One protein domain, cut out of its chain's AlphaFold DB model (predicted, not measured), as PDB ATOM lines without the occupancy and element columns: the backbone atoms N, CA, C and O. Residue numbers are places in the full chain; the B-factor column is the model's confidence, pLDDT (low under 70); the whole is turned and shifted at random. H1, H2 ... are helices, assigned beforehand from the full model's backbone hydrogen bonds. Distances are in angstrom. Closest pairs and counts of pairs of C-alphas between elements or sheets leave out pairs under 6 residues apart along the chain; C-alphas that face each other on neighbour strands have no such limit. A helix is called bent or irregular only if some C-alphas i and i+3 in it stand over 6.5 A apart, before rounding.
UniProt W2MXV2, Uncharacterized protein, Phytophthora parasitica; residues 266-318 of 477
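AT A GLANCE: This is residues 266 to 318 of the 477 residues of an uncharacterized protein of Phytophthora parasitica (UniProt W2MXV2). From the short helix H1 the chain runs out as a long unnamed stretch, turns at residues 285 to 291, and comes back as one long helix, H2, whose residues 312 to 316 meet H1, nearly closing an elongated loop. The printed part has 53 residues with two named helices, H1 then H2, and no named strand. The class is all helix, though under half of the residues, 26 of 53, are in named elements. The whole is loose, with a radius of gyration of the C-alphas of 12.7 A and spans of 37 by 22 by 14 A.

IN THESE COORDINATES: H1, residues 266 to 269, begins at C-alpha 266 (148.813, 173.175, 202.612). H2, residues 296 to 317, measures 31.1 A and ends at C-alpha 317 (152.323, 161.045, 205.607).

HOW THE PARTS SIT: H1 and H2 touch, H2 with residues 312 to 316 alone; the closest C-alphas, of Leu 268 and Asn 316, are 5.4 A apart. H2 has a kink of 43 degrees near residue 311 and is irregular, C-alphas 311 and 314 being 7.7 A apart. In H2, 16 of 18 O i to N i+4 pairs are within hydrogen-bond range; H1 is too short for such a pair.

THE WHOLE: The C-alphas farthest apart, of Thr 266 and Arg 286, are 37.4 A apart. The link H1 to H2, 26 residues, is long, and the printed part has no cut. Residues 285 to 291 have pLDDT under 70.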
ATOM      1  N   THR A 266     147.554 172.985 203.363       91.75
ATOM      2  CA  THR A 266     148.813 173.175 202.612       91.75
ATOM      3  C   THR A 266     150.039 173.076 203.507       91.75
ATOM      4  O   THR A 266     150.978 172.378 203.140       91.75
ATOM      5  N   TRP A 267     150.016 173.704 204.687       93.00
ATOM      6  CA  TRP A 267     151.104 173.592 205.664       93.00
ATOM      7  C   TRP A 267     151.355 172.132 206.068       93.00
ATOM      8  O   TRP A 267     152.501 171.687 206.071       93.00
ATOM      9  N   LEU A 268     150.285 171.360 206.315       93.12
ATOM     10  CA  LEU A 268     150.399 169.936 206.649       93.12
ATOM     11  C   LEU A 268     150.824 169.079 205.446       93.12
ATOM     12  O   LEU A 268     151.415 168.021 205.636       93.12
ATOM     13  N   ALA A 269     150.546 169.500 204.209       91.56
ATOM     14  CA  ALA A 269     150.962 168.789 202.998       91.56
ATOM     15  C   ALA A 269     152.405 169.104 202.552       91.56
ATOM     16  O   ALA A 269     152.969 168.330 201.771       91.56
ATOM     17  N   ASP A 270     153.009 170.205 203.018       91.00
ATOM     18  CA  ASP A 270     154.393 170.544 202.682       91.00
ATOM     19  C   ASP A 270     155.369 169.617 203.414       91.00
ATOM     20  O   ASP A 270     155.538 169.662 204.631       91.00
ATOM     21  N   TYR A 271     156.038 168.767 202.637       89.50
ATOM     22  CA  TYR A 271     157.024 167.809 203.122       89.50
ATOM     23  C   TYR A 271     158.212 168.482 203.832       89.50
ATOM     24  O   TYR A 271     158.846 167.847 204.673       89.50
ATOM     25  N   LYS A 272     158.527 169.750 203.525       89.06
ATOM     26  CA  LYS A 272     159.688 170.455 204.094       89.06
ATOM     27  C   LYS A 272     159.627 170.558 205.616       89.06
ATOM     28  O   LYS A 272     160.653 170.420 206.268       89.06
ATOM     29  N   ASN A 273     158.422 170.715 206.164       88.81
ATOM     30  CA  ASN A 273     158.176 170.862 207.600       88.81
ATOM     31  C   ASN A 273     158.362 169.553 208.395       88.81
ATOM     32  O   ASN A 273     158.367 169.584 209.622       88.81
ATOM     33  N   PHE A 274     158.468 168.399 207.721       91.00
ATOM     34  CA  PHE A 274     158.399 167.077 208.365       91.00
ATOM     35  C   PHE A 274     159.467 166.081 207.886       91.00
ATOM     36  O   PHE A 274     159.689 165.062 208.537       91.00
ATOM     37  N   GLN A 275     160.132 166.337 206.754       88.44
ATOM     38  CA  GLN A 275     161.110 165.411 206.188       88.44
ATOM     39  C   GLN A 275     162.363 165.316 207.080       88.44
ATOM     40  O   GLN A 275     163.087 166.304 207.200       88.44
ATOM     41  N   PRO A 276     162.743 164.129 207.599       85.88
ATOM     42  CA  PRO A 276     163.876 163.995 208.527       85.88
ATOM     43  C   PRO A 276     165.247 164.435 207.987       85.88
ATOM     44  O   PRO A 276     166.175 164.625 208.764       85.88
ATOM     45  N   ALA A 277     165.395 164.563 206.665       84.69
ATOM     46  CA  ALA A 277     166.612 165.060 206.018       84.69
ATOM     47  C   ALA A 277     166.669 166.596 205.892       84.69
ATOM     48  O   ALA A 277     167.730 167.123 205.574       84.69
ATOM     49  N   LEU A 278     165.542 167.291 206.094       87.12
ATOM     50  CA  LEU A 278     165.416 168.752 206.011       87.12
ATOM     51  C   LEU A 278     165.222 169.408 207.387       87.12
ATOM     52  O   LEU A 278     165.462 170.603 207.521       87.12
ATOM     53  N   LEU A 279     164.814 168.638 208.403       88.06
ATOM     54  CA  LEU A 279     164.743 169.107 209.788       88.06
ATOM     55  C   LEU A 279     166.143 169.443 210.341       88.06
ATOM     56  O   LEU A 279     167.113 168.744 210.017       88.06
ATOM     57  N   PRO A 280     166.265 170.466 211.210       87.88
ATOM     58  CA  PRO A 280     167.539 170.831 211.814       87.88
ATOM     59  C   PRO A 280     168.050 169.715 212.735       87.88
ATOM     60  O   PRO A 280     167.282 168.979 213.356       87.88
ATOM     61  N   LYS A 281     169.373 169.587 212.852       85.94
ATOM     62  CA  LYS A 281     170.005 168.620 213.761       85.94
ATOM     63  C   LYS A 281     170.276 169.282 215.105       85.94
ATOM     64  O   LYS A 281     170.732 170.421 215.147       85.94
ATOM     65  N   LEU A 282     170.075 168.546 216.201       85.12
ATOM     66  CA  LEU A 282     170.485 169.032 217.516       85.12
ATOM     67  C   LEU A 282     172.010 169.194 217.565       85.12
ATOM     68  O   LEU A 282     172.747 168.218 217.404       85.12
ATOM     69  N   GLN A 283     172.470 170.414 217.832       80.62
ATOM     70  CA  GLN A 283     173.878 170.695 218.076       80.62
ATOM     71  C   GLN A 283     174.267 170.118 219.445       80.62
ATOM     72  O   GLN A 283     173.729 170.509 220.484       80.62
ATOM     73  N   LEU A 284     175.155 169.123 219.438       70.25
ATOM     74  CA  LEU A 284     175.647 168.440 220.632       70.25
ATOM     75  C   LEU A 284     177.132 168.781 220.823       70.25
ATOM     76  O   LEU A 284     177.889 168.571 219.877       70.25
ATOM     77  N   PRO A 285     177.601 169.147 222.034       59.47
ATOM     78  CA  PRO A 285     179.008 169.502 222.294       59.47
ATOM     79  C   PRO A 285     180.055 168.407 222.008       59.47
ATOM     80  O   PRO A 285     181.245 168.620 222.208       59.47
ATOM     81  N   ARG A 286     179.618 167.203 221.617       57.72
ATOM     82  CA  ARG A 286     180.461 166.049 221.262       57.72
ATOM     83  C   ARG A 286     180.274 165.590 219.809       57.72
ATOM     84  O   ARG A 286     180.745 164.511 219.460       57.72
ATOM     85  N   SER A 287     179.538 166.334 218.982       54.53
ATOM     86  CA  SER A 287     179.452 166.042 217.549       54.53
ATOM     87  C   SER A 287     180.742 166.478 216.845       54.53
ATOM     88  O   SER A 287     181.405 167.419 217.278       54.53
ATOM     89  N   ASN A 288     181.082 165.828 215.729       54.12
ATOM     90  CA  ASN A 288     182.289 166.144 214.947       54.12
ATOM     91  C   ASN A 288     182.308 167.577 214.377       54.12
ATOM     92  O   ASN A 288     183.338 168.016 213.879       54.12
ATOM     93  N   GLU A 289     181.179 168.289 214.420       56.91
ATOM     94  CA  GLU A 289     181.052 169.676 213.961       56.91
ATOM     95  C   GLU A 289     181.224 170.697 215.100       56.91
ATOM     96  O   GLU A 289     181.325 171.887 214.822       56.91
ATOM     97  N   GLY A 290     181.257 170.260 216.369       53.25
ATOM     98  CA  GLY A 290     181.621 171.076 217.539       53.25
ATOM     99  C   GLY A 290     180.713 172.270 217.865       53.25
ATOM    100  O   GLY A 290     180.991 172.991 218.822       53.25
ATOM    101  N   ARG A 291     179.648 172.498 217.088       60.59
ATOM    102  CA  ARG A 291     178.801 173.689 217.212       60.59
ATOM    103  C   ARG A 291     178.008 173.682 218.518       60.59
ATOM    104  O   ARG A 291     177.526 172.643 218.977       60.59
ATOM    105  N   VAL A 292     177.890 174.868 219.095       70.19
ATOM    106  CA  VAL A 292     177.040 175.197 220.238       70.19
ATOM    107  C   VAL A 292     176.138 176.323 219.759       70.19
ATOM    108  O   VAL A 292     176.641 177.246 219.128       70.19
ATOM    109  N   TYR A 293     174.843 176.249 220.068       79.50
ATOM    110  CA  TYR A 293     173.873 177.273 219.679       79.50
ATOM    111  C   TYR A 293     174.337 178.674 220.098       79.50
ATOM    112  O   TYR A 293     174.672 178.895 221.266       79.50
ATOM    113  N   ASP A 294     174.272 179.624 219.170       76.44
ATOM    114  CA  ASP A 294     174.672 181.021 219.354       76.44
ATOM    115  C   ASP A 294     173.745 181.756 220.337       76.44
ATOM    116  O   ASP A 294     174.088 182.804 220.892       76.44
ATOM    117  N   SER A 295     172.534 181.229 220.561       83.62
ATOM    118  CA  SER A 295     171.567 181.788 221.509       83.62
ATOM    119  C   SER A 295     170.547 180.766 222.019       83.62
ATOM    120  O   SER A 295     170.277 179.741 221.389       83.62
ATOM    121  N   SER A 296     169.888 181.098 223.135       82.81
ATOM    122  CA  SER A 296     168.697 180.378 223.611       82.81
ATOM    123  C   SER A 296     167.582 180.335 222.565       82.81
ATOM    124  O   SER A 296     166.875 179.337 222.468       82.81
ATOM    125  N   ASP A 297     167.432 181.399 221.772       82.56
ATOM    126  CA  ASP A 297     166.376 181.517 220.765       82.56
ATOM    127  C   ASP A 297     166.582 180.518 219.620       82.56
ATOM    128  O   ASP A 297     165.623 179.907 219.153       82.56
ATOM    129  N   GLU A 298     167.831 180.322 219.188       82.50
ATOM    130  CA  GLU A 298     168.202 179.330 218.172       82.50
ATOM    131  C   GLU A 298     167.985 177.901 218.682       82.50
ATOM    132  O   GLU A 298     167.419 177.068 217.968       82.50
ATOM    133  N   TYR A 299     168.352 177.630 219.941       86.69
ATOM    134  CA  TYR A 299     168.067 176.354 220.594       86.69
ATOM    135  C   TYR A 299     166.559 176.071 220.625       86.69
ATOM    136  O   TYR A 299     166.114 175.024 220.151       86.69
ATOM    137  N   PHE A 300     165.752 177.009 221.130       87.00
ATOM    138  CA  PHE A 300     164.303 176.823 221.210       87.00
ATOM    139  C   PHE A 300     163.644 176.736 219.832       87.00
ATOM    140  O   PHE A 300     162.750 175.910 219.661       87.00
ATOM    141  N   ARG A 301     164.100 177.505 218.834       87.19
ATOM    142  CA  ARG A 301     163.636 177.383 217.442       87.19
ATOM    143  C   ARG A 301     163.913 175.982 216.892       87.19
ATOM    144  O   ARG A 301     162.981 175.320 216.446       87.19
ATOM    145  N   THR A 302     165.151 175.506 217.023       89.00
ATOM    146  CA  THR A 302     165.572 174.156 216.610       89.00
ATOM    147  C   THR A 302     164.719 173.068 217.265       89.00
ATOM    148  O   THR A 302     164.245 172.149 216.597       89.00
ATOM    149  N   VAL A 303     164.485 173.177 218.578       89.75
ATOM    150  CA  VAL A 303     163.645 172.237 219.336       89.75
ATOM    151  C   VAL A 303     162.187 172.290 218.872       89.75
ATOM    152  O   VAL A 303     161.571 171.238 218.722       89.75
ATOM    153  N   VAL A 304     161.634 173.477 218.611       90.31
ATOM    154  CA  VAL A 304     160.256 173.642 218.120       90.31
ATOM    155  C   VAL A 304     160.089 173.059 216.715       90.31
ATOM    156  O   VAL A 304     159.135 172.321 216.496       90.31
ATOM    157  N   GLU A 305     161.015 173.307 215.788       89.88
ATOM    158  CA  GLU A 305     160.988 172.726 214.436       89.88
ATOM    159  C   GLU A 305     161.061 171.194 214.467       89.88
ATOM    160  O   GLU A 305     160.254 170.519 213.824       89.88
ATOM    161  N   LEU A 306     161.954 170.627 215.285       91.50
ATOM    162  CA  LEU A 306     162.016 169.182 215.515       91.50
ATOM    163  C   LEU A 306     160.725 168.631 216.131       91.50
ATOM    164  O   LEU A 306     160.260 167.565 215.728       91.50
ATOM    165  N   TRP A 307     160.132 169.343 217.091       91.25
ATOM    166  CA  TRP A 307     158.912 168.903 217.765       91.25
ATOM    167  C   TRP A 307     157.694 168.950 216.837       91.25
ATOM    168  O   TRP A 307     156.909 168.006 216.825       91.25
ATOM    169  N   ILE A 308     157.580 169.979 215.991       91.38
ATOM    170  CA  ILE A 308     156.605 170.052 214.892       91.38
ATOM    171  C   ILE A 308     156.800 168.865 213.943       91.38
ATOM    172  O   ILE A 308     155.852 168.117 213.689       91.38
ATOM    173  N   GLY A 309     158.036 168.650 213.480       91.00
ATOM    174  CA  GLY A 309     158.395 167.534 212.610       91.00
ATOM    175  C   GLY A 309     157.938 166.193 213.184       91.00
ATOM    176  O   GLY A 309     157.193 165.459 212.541       91.00
ATOM    177  N   MET A 310     158.316 165.897 214.428       89.31
ATOM    178  CA  MET A 310     157.984 164.640 215.108       89.31
ATOM    179  C   MET A 310     156.491 164.472 215.428       89.31
ATOM    180  O   MET A 310     155.983 163.356 215.328       89.31
ATOM    181  N   THR A 311     155.787 165.538 215.817       89.56
ATOM    182  CA  THR A 311     154.378 165.466 216.243       89.56
ATOM    183  C   THR A 311     153.420 165.317 215.059       89.56
ATOM    184  O   THR A 311     152.446 164.571 215.154       89.56
ATOM    185  N   PHE A 312     153.684 165.988 213.933       91.44
ATOM    186  CA  PHE A 312     152.727 166.085 212.822       91.44
ATOM    187  C   PHE A 312     153.077 165.234 211.587       91.44
ATOM    188  O   PHE A 312     152.253 165.140 210.671       91.44
ATOM    189  N   VAL A 313     154.237 164.557 211.554       90.75
ATOM    190  CA  VAL A 313     154.678 163.746 210.396       90.75
ATOM    191  C   VAL A 313     153.653 162.705 209.944       90.75
ATOM    192  O   VAL A 313     153.479 162.531 208.746       90.75
ATOM    193  N   GLU A 314     152.909 162.053 210.842       88.12
ATOM    194  CA  GLU A 314     151.888 161.073 210.426       88.12
ATOM    195  C   GLU A 314     150.687 161.726 209.716       88.12
ATOM    196  O   GLU A 314     150.097 161.140 208.803       88.12
ATOM    197  N   GLY A 315     150.367 162.976 210.068       89.94
ATOM    198  CA  GLY A 315     149.387 163.792 209.352       89.94
ATOM    199  C   GLY A 315     149.882 164.209 207.964       89.94
ATOM    200  O   GLY A 315     149.112 164.168 207.006       89.94
ATOM    201  N   ASN A 316     151.172 164.525 207.820       93.00
ATOM    202  CA  ASN A 316     151.787 164.764 206.512       93.00
ATOM    203  C   ASN A 316     151.840 163.482 205.665       93.00
ATOM    204  O   ASN A 316     151.409 163.495 204.511       93.00
ATOM    205  N   ASN A 317     152.271 162.359 206.250       91.25
ATOM    206  CA  ASN A 317     152.323 161.045 205.607       91.25
ATOM    207  C   ASN A 317     150.975 160.695 204.975       91.25
ATOM    208  O   ASN A 317     150.935 160.306 203.811       91.25
ATOM    209  N   ALA A 318     149.867 160.915 205.693       89.50
ATOM    210  CA  ALA A 318     148.506 160.709 205.197       89.50
ATOM    211  C   ALA A 318     148.181 161.458 203.888       89.50
ATOM    212  O   ALA A 318     147.279 161.026 203.162       89.50
TER     213      ALA A 318